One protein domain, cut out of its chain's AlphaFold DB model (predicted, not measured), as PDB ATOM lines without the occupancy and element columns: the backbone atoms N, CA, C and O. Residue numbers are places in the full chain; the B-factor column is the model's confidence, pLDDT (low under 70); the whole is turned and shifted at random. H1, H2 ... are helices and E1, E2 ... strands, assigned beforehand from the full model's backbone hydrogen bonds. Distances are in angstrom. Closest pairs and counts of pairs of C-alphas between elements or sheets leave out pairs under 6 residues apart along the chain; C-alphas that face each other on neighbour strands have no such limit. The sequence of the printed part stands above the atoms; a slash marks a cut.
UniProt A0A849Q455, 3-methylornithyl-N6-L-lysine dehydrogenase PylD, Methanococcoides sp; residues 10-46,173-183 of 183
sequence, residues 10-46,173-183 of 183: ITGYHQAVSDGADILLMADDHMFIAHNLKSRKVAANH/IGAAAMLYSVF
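This is residues 10 to 46 and 173 to 183 of the 183 residues of the protein "3-methylornithyl-N6-L-lysine dehydrogenase PylD" of Methanococcoides sp (UniProt A0A849Q455). A small wall of three antiparallel strands, E1, E2 and E3, has one helix, H2, packed along one face over E2 and E3, while the other helix, H1, stands off beyond the E1 edge and only grazes the sheet. The strands follow one another as a meander, each the antiparallel neighbour of the one before, in the order E1, E2, E3. The printed part has 48 residues, with two named helices and three named strands in the order H1, E1, E2, E3, H2, and its class is mixed, helices and strands. The whole is compact, with a radius of gyration of the C-alphas of 10.6 A, and the C-alphas span 28 by 25 by 16 A.

Start at H1, residues 10 to 18, which only grazes the sheet with its residues 12 to 17; its closest C-alphas to E1, residues 23 to 27, are those of Ala 16 and Leu 24, 7.5 A apart. E1 is an edge strand and forms a hairpin with E2, residues 32 to 36, at 166 degrees between their directions; look for N 24 and O 35 at 2.9 A and N 35 and O 24 at 2.8 A, within hydrogen-bond range. E2, the inner strand, forms a second hairpin with E3, residues 42 to 44, at 162 degrees; here N 43 and O 34 are 2.9 A apart, within hydrogen-bond range. H2, residues 173 to 182, is on the sheet at a height over the sheet of 8.5 A, and the two make two layers, a helix on one face of a sheet. It lies over E2 and E3 and runs along the strands, at 19 degrees to E2 on the local plane. Its closest C-alphas to E3 are those of Met 178 and Ala 43, 5.5 A apart, and to E2 those of Val 182 and Asn 36, 6.0 A apart. E1 and H2 are near each other, with 6 pairs of C-alphas within 10 A, and H1 and H2 are apart. In H1 and H2 every O i to N i+4 pair is within hydrogen-bond range.

Find C-alpha 10 at (250.529, 296.582, 428.330); from there H1 runs 12.1 A to Ser 18. E1 begins at C-alpha 23, at (252.915, 282.614, 422.217), and covers 13.4 A to Ala 27. E2 covers 13.6 A from Phe 32 to Asn 36, and E3 covers 6.8 A from Val 42 to Ala 44. H2 runs 14.8 A from Ile 173 to C-alpha 182 at (259.539, 279.793, 418.012).

The C-alphas of Ser 18 and Ile 173 are the two farthest apart, at 28.5 A. Between His 46 and Ile 173 residues 47 to 172 are not printed, and the C-alphas across this cut are 11.6 A apart. Of the links that are printed whole, H1 to E1, E1 to E2 and E2 to E3 are tight. The mean pLDDT of the printed part is 97.9, and no printed residue is under 70.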
ATOM      1  N   ILE A  10     250.193 297.286 427.088       98.56
ATOM      2  CA  ILE A  10     250.529 296.582 428.330       98.56
ATOM      3  C   ILE A  10     249.299 295.912 428.954       98.56
ATOM      4  O   ILE A  10     249.421 294.832 429.536       98.56
ATOM      5  N   THR A  11     248.112 296.504 428.806       98.62
ATOM      6  CA  THR A  11     246.863 295.905 429.297       98.62
ATOM      7  C   THR A  11     246.512 294.649 428.497       98.62
ATOM      8  O   THR A  11     246.168 293.627 429.088       98.62
ATOM      9  N   GLY A  12     246.673 294.689 427.171       98.62
ATOM     10  CA  GLY A  12     246.526 293.529 426.291       98.62
ATOM     11  C   GLY A  12     247.551 292.440 426.578       98.62
ATOM     12  O   GLY A  12     247.193 291.279 426.746       98.62
ATOM     13  N   TYR A  13     248.821 292.813 426.741       98.62
ATOM     14  CA  TYR A  13     249.875 291.886 427.153       98.62
ATOM     15  C   TYR A  13     249.516 291.169 428.464       98.62
ATOM     16  O   TYR A  13     249.595 289.943 428.547       98.62
ATOM     17  N   HIS A  14     249.087 291.920 429.485       98.56
ATOM     18  CA  HIS A  14     248.670 291.351 430.765       98.56
ATOM     19  C   HIS A  14     247.486 290.390 430.599       98.56
ATOM     20  O   HIS A  14     247.505 289.307 431.188       98.56
ATOM     21  N   GLN A  15     246.481 290.761 429.798       98.56
ATOM     22  CA  GLN A  15     245.349 289.890 429.475       98.56
ATOM     23  C   GLN A  15     245.828 288.583 428.832       98.56
ATOM     24  O   GLN A  15     245.521 287.514 429.347       98.56
ATOM     25  N   ALA A  16     246.640 288.652 427.772       98.50
ATOM     26  CA  ALA A  16     247.123 287.470 427.061       98.50
ATOM     27  C   ALA A  16     247.860 286.486 427.983       98.50
ATOM     28  O   ALA A  16     247.630 285.279 427.937       98.50
ATOM     29  N   VAL A  17     248.723 287.005 428.860       98.25
ATOM     30  CA  VAL A  17     249.450 286.181 429.835       98.25
ATOM     31  C   VAL A  17     248.506 285.593 430.889       98.25
ATOM     32  O   VAL A  17     248.641 284.422 431.236       98.25
ATOM     33  N   SER A  18     247.546 286.378 431.387       98.12
ATOM     34  CA  SER A  18     246.579 285.935 432.406       98.12
ATOM     35  C   SER A  18     245.641 284.843 431.890       98.12
ATOM     36  O   SER A  18     245.322 283.910 432.624       98.12
ATOM     37  N   ASP A  19     245.260 284.932 430.618       97.69
ATOM     38  CA  ASP A  19     244.415 283.964 429.916       97.69
ATOM     39  C   ASP A  19     245.191 282.696 429.495       97.69
ATOM     40  O   ASP A  19     244.608 281.740 428.984       97.69
ATOM     41  N   GLY A  20     246.508 282.657 429.730       97.38
ATOM     42  CA  GLY A  20     247.344 281.480 429.496       97.38
ATOM     43  C   GLY A  20     247.840 281.320 428.058       97.38
ATOM     44  O   GLY A  20     248.085 280.191 427.630       97.38
ATOM     45  N   ALA A  21     248.004 282.414 427.304       98.06
ATOM     46  CA  ALA A  21     248.610 282.358 425.977       98.06
ATOM     47  C   ALA A  21     250.033 281.774 426.024       98.06
ATOM     48  O   ALA A  21     250.860 282.156 426.847       98.06
ATOM     49  N   ASP A  22     250.340 280.877 425.085       98.00
ATOM     50  CA  ASP A  22     251.665 280.255 424.969       98.00
ATOM     51  C   ASP A  22     252.655 281.103 424.165       98.00
ATOM     52  O   ASP A  22     253.860 281.107 424.435       98.00
ATOM     53  N   ILE A  23     252.145 281.793 423.145       98.31
ATOM     54  CA  ILE A  23     252.915 282.614 422.217       98.31
ATOM     55  C   ILE A  23     252.205 283.955 422.074       98.31
ATOM     56  O   ILE A  23     251.007 284.001 421.804       98.31
ATOM     57  N   LEU A  24     252.959 285.040 422.219       98.38
ATOM     58  CA  LEU A  24     252.492 286.401 421.988       98.38
ATOM     59  C   LEU A  24     252.916 286.853 420.591       98.38
ATOM     60  O   LEU A  24     254.105 286.804 420.278       98.38
ATOM     61  N   LEU A  25     251.966 287.309 419.771       98.38
ATOM     62  CA  LEU A  25     252.226 288.026 418.519       98.38
ATOM     63  C   LEU A  25     251.802 289.480 418.699       98.38
ATOM     64  O   LEU A  25     250.643 289.748 418.998       98.38
ATOM     65  N   MET A  26     252.735 290.411 418.522       98.38
ATOM     66  CA  MET A  26     252.471 291.840 418.697       98.38
ATOM     67  C   MET A  26     253.469 292.683 417.913       98.38
ATOM     68  O   MET A  26     254.603 292.246 417.680       98.38
ATOM     69  N   ALA A  27     253.041 293.874 417.500       98.50
ATOM     70  CA  ALA A  27     253.835 294.768 416.676       98.50
ATOM     71  C   ALA A  27     253.741 296.229 417.123       98.50
ATOM     72  O   ALA A  27     252.696 296.668 417.599       98.50
ATOM     73  N   ASP A  28     254.825 296.960 416.886       98.12
ATOM     74  CA  ASP A  28     254.876 298.412 416.749       98.12
ATOM     75  C   ASP A  28     255.462 298.778 415.366       98.12
ATOM     76  O   ASP A  28     255.731 297.900 414.537       98.12
ATOM     77  N   ASP A  29     255.684 300.068 415.112       97.38
ATOM     78  CA  ASP A  29     256.205 300.575 413.833       97.38
ATOM     79  C   ASP A  29     257.619 300.065 413.481       97.38
ATOM     80  O   ASP A  29     258.057 300.133 412.330       97.38
ATOM     81  N   HIS A  30     258.371 299.560 414.459       95.81
ATOM     82  CA  HIS A  30     259.761 299.141 414.305       95.81
ATOM     83  C   HIS A  30     259.954 297.629 414.409       95.81
ATOM     84  O   HIS A  30     260.917 297.088 413.844       95.81
ATOM     85  N   MET A  31     259.081 296.939 415.134       96.31
ATOM     86  CA  MET A  31     259.212 295.538 415.490       96.31
ATOM     87  C   MET A  31     257.855 294.853 415.451       96.31
ATOM     88  O   MET A  31     256.956 295.189 416.203       96.31
ATOM     89  N   PHE A  32     257.758 293.797 414.650       98.56
ATOM     90  CA  PHE A  32     256.720 292.781 414.782       98.56
ATOM     91  C   PHE A  32     257.391 291.495 415.268       98.56
ATOM     92  O   PHE A  32     258.357 291.037 414.645       98.56
ATOM     93  N   ILE A  33     256.935 290.950 416.401       98.69
ATOM     94  CA  ILE A  33     257.564 289.798 417.054       98.69
ATOM     95  C   ILE A  33     256.583 288.666 417.348       98.69
ATOM     96  O   ILE A  33     255.392 288.890 417.550       98.69
ATOM     97  N   ALA A  34     257.130 287.453 417.425       98.56
ATOM     98  CA  ALA A  34     256.506 286.310 418.077       98.56
ATOM     99  C   ALA A  34     257.358 285.917 419.288       98.56
ATOM    100  O   ALA A  34     258.561 285.701 419.144       98.56
ATOM    101  N   HIS A  35     256.762 285.821 420.474       98.56
ATOM    102  CA  HIS A  35     257.450 285.449 421.710       98.56
ATOM    103  C   HIS A  35     256.778 284.230 422.335       98.56
ATOM    104  O   HIS A  35     255.668 284.327 422.849       98.56
ATOM    105  N   ASN A  36     257.459 283.086 422.303       98.44
ATOM    106  CA  ASN A  36     257.003 281.877 422.978       98.44
ATOM    107  C   ASN A  36     257.391 281.935 424.460       98.44
ATOM    108  O   ASN A  36     258.573 281.858 424.798       98.44
ATOM    109  N   LEU A  37     256.400 282.037 425.348       97.56
ATOM    110  CA  LEU A  37     256.619 282.208 426.786       97.56
ATOM    111  C   LEU A  37     257.167 280.938 427.457       97.56
ATOM    112  O   LEU A  37     257.861 281.027 428.471       97.56
ATOM    113  N   LYS A  38     256.903 279.756 426.883       96.19
ATOM    114  CA  LYS A  38     257.407 278.468 427.385       96.19
ATOM    115  C   LYS A  38     258.883 278.270 427.041       96.19
ATOM    116  O   LYS A  38     259.686 277.965 427.920       96.19
ATOM    117  N   SER A  39     259.247 278.440 425.768       96.75
ATOM    118  CA  SER A  39     260.620 278.218 425.283       96.75
ATOM    119  C   SER A  39     261.528 279.442 425.430       96.75
ATOM    120  O   SER A  39     262.747 279.315 425.318       96.75
ATOM    121  N   ARG A  40     260.947 280.623 425.686       97.00
ATOM    122  CA  ARG A  40     261.606 281.941 425.705       97.00
ATOM    123  C   ARG A  40     262.233 282.343 424.367       97.00
ATOM    124  O   ARG A  40     263.040 283.270 424.318       97.00
ATOM    125  N   LYS A  41     261.883 281.655 423.277       98.38
ATOM    126  CA  LYS A  41     262.304 282.038 421.928       98.38
ATOM    127  C   LYS A  41     261.535 283.281 421.490       98.38
ATOM    128  O   LYS A  41     260.319 283.362 421.672       98.38
ATOM    129  N   VAL A  42     262.250 284.212 420.865       98.44
ATOM    130  CA  VAL A  42     261.677 285.406 420.242       98.44
ATOM    131  C   VAL A  42     262.098 285.436 418.783       98.44
ATOM    132  O   VAL A  42     263.279 285.300 418.473       98.44
ATOM    133  N   ALA A  43     261.130 285.635 417.900       98.50
ATOM    134  CA  ALA A  43     261.343 285.800 416.476       98.50
ATOM    135  C   ALA A  43     260.953 287.206 416.046       98.50
ATOM    136  O   ALA A  43     259.913 287.719 416.457       98.50
ATOM    137  N   ALA A  44     261.777 287.811 415.195       98.50
ATOM    138  CA  ALA A  44     261.493 289.104 414.595       98.50
ATOM    139  C   ALA A  44     261.038 288.927 413.143       98.50
ATOM    140  O   ALA A  44     261.678 288.208 412.371       98.50
ATOM    141  N   ASN A  45     259.967 289.629 412.768       98.50
ATOM    142  CA  ASN A  45     259.339 289.530 411.452       98.50
ATOM    143  C   ASN A  45     260.327 289.748 410.308       98.50
ATOM    144  O   ASN A  45     260.409 288.931 409.404       98.50
ATOM    145  N   HIS A  46     261.131 290.810 410.368       98.12
ATOM    146  CA  HIS A  46     262.038 291.149 409.272       98.12
ATOM    147  C   HIS A  46     263.039 290.023 408.953       98.12
ATOM    148  O   HIS A  46     263.270 289.737 407.782       98.12
ATOM    149  N   ILE A 173     252.734 284.842 405.191       98.50
ATOM    150  CA  ILE A 173     253.922 284.000 404.961       98.50
ATOM    151  C   ILE A 173     255.014 284.321 405.993       98.50
ATOM    152  O   ILE A 173     255.591 283.413 406.599       98.50
ATOM    153  N   GLY A 174     255.263 285.610 406.243       98.38
ATOM    154  CA  GLY A 174     256.212 286.067 407.260       98.38
ATOM    155  C   GLY A 174     255.778 285.681 408.676       98.38
ATOM    156  O   GLY A 174     256.560 285.102 409.433       98.38
ATOM    157  N   ALA A 175     254.505 285.907 409.011       98.19
ATOM    158  CA  ALA A 175     253.932 285.557 410.310       98.19
ATOM    159  C   ALA A 175     253.964 284.040 410.577       98.19
ATOM    160  O   ALA A 175     254.269 283.609 411.691       98.19
ATOM    161  N   ALA A 176     253.713 283.219 409.553       98.38
ATOM    162  CA  ALA A 176     253.874 281.775 409.642       98.38
ATOM    163  C   ALA A 176     255.331 281.416 409.967       98.38
ATOM    164  O   ALA A 176     255.580 280.688 410.926       98.38
ATOM    165  N   ALA A 177     256.304 281.978 409.247       98.50
ATOM    166  CA  ALA A 177     257.720 281.738 409.526       98.50
ATOM    167  C   ALA A 177     258.114 282.127 410.962       98.50
ATOM    168  O   ALA A 177     258.826 281.374 411.630       98.50
ATOM    169  N   MET A 178     257.596 283.249 411.475       98.50
ATOM    170  CA  MET A 178     257.807 283.659 412.866       98.50
ATOM    171  C   MET A 178     257.304 282.601 413.846       98.50
ATOM    172  O   MET A 178     258.066 282.158 414.704       98.50
ATOM    173  N   LEU A 179     256.053 282.159 413.695       97.94
ATOM    174  CA  LEU A 179     255.448 281.146 414.558       97.94
ATOM    175  C   LEU A 179     256.268 279.850 414.550       97.94
ATOM    176  O   LEU A 179     256.712 279.401 415.605       97.94
ATOM    177  N   TYR A 180     256.548 279.290 413.370       97.69
ATOM    178  CA  TYR A 180     257.310 278.040 413.225       97.69
ATOM    179  C   TYR A 180     258.750 278.130 413.744       97.69
ATOM    180  O   TYR A 180     259.301 277.117 414.169       97.69
ATOM    181  N   SER A 181     259.353 279.320 413.776       97.56
ATOM    182  CA  SER A 181     260.701 279.503 414.330       97.56
ATOM    183  C   SER A 181     260.754 279.488 415.867       97.56
ATOM    184  O   SER A 181     261.810 279.212 416.444       97.56
ATOM    185  N   VAL A 182     259.625 279.753 416.540       97.38
ATOM    186  CA  VAL A 182     259.539 279.793 418.012       97.38
ATOM    187  C   VAL A 182     258.867 278.570 418.631       97.38
ATOM    188  O   VAL A 182     258.880 278.455 419.862       97.38
ATOM    189  N   PHE A 183     258.307 277.672 417.816       89.31
ATOM    190  CA  PHE A 183     257.841 276.357 418.265       89.31
ATOM    191  C   PHE A 183     258.990 275.484 418.812       89.31
ATOM    192  O   PHE A 183     260.190 275.728 418.508       89.31
TER     193      PHE A 183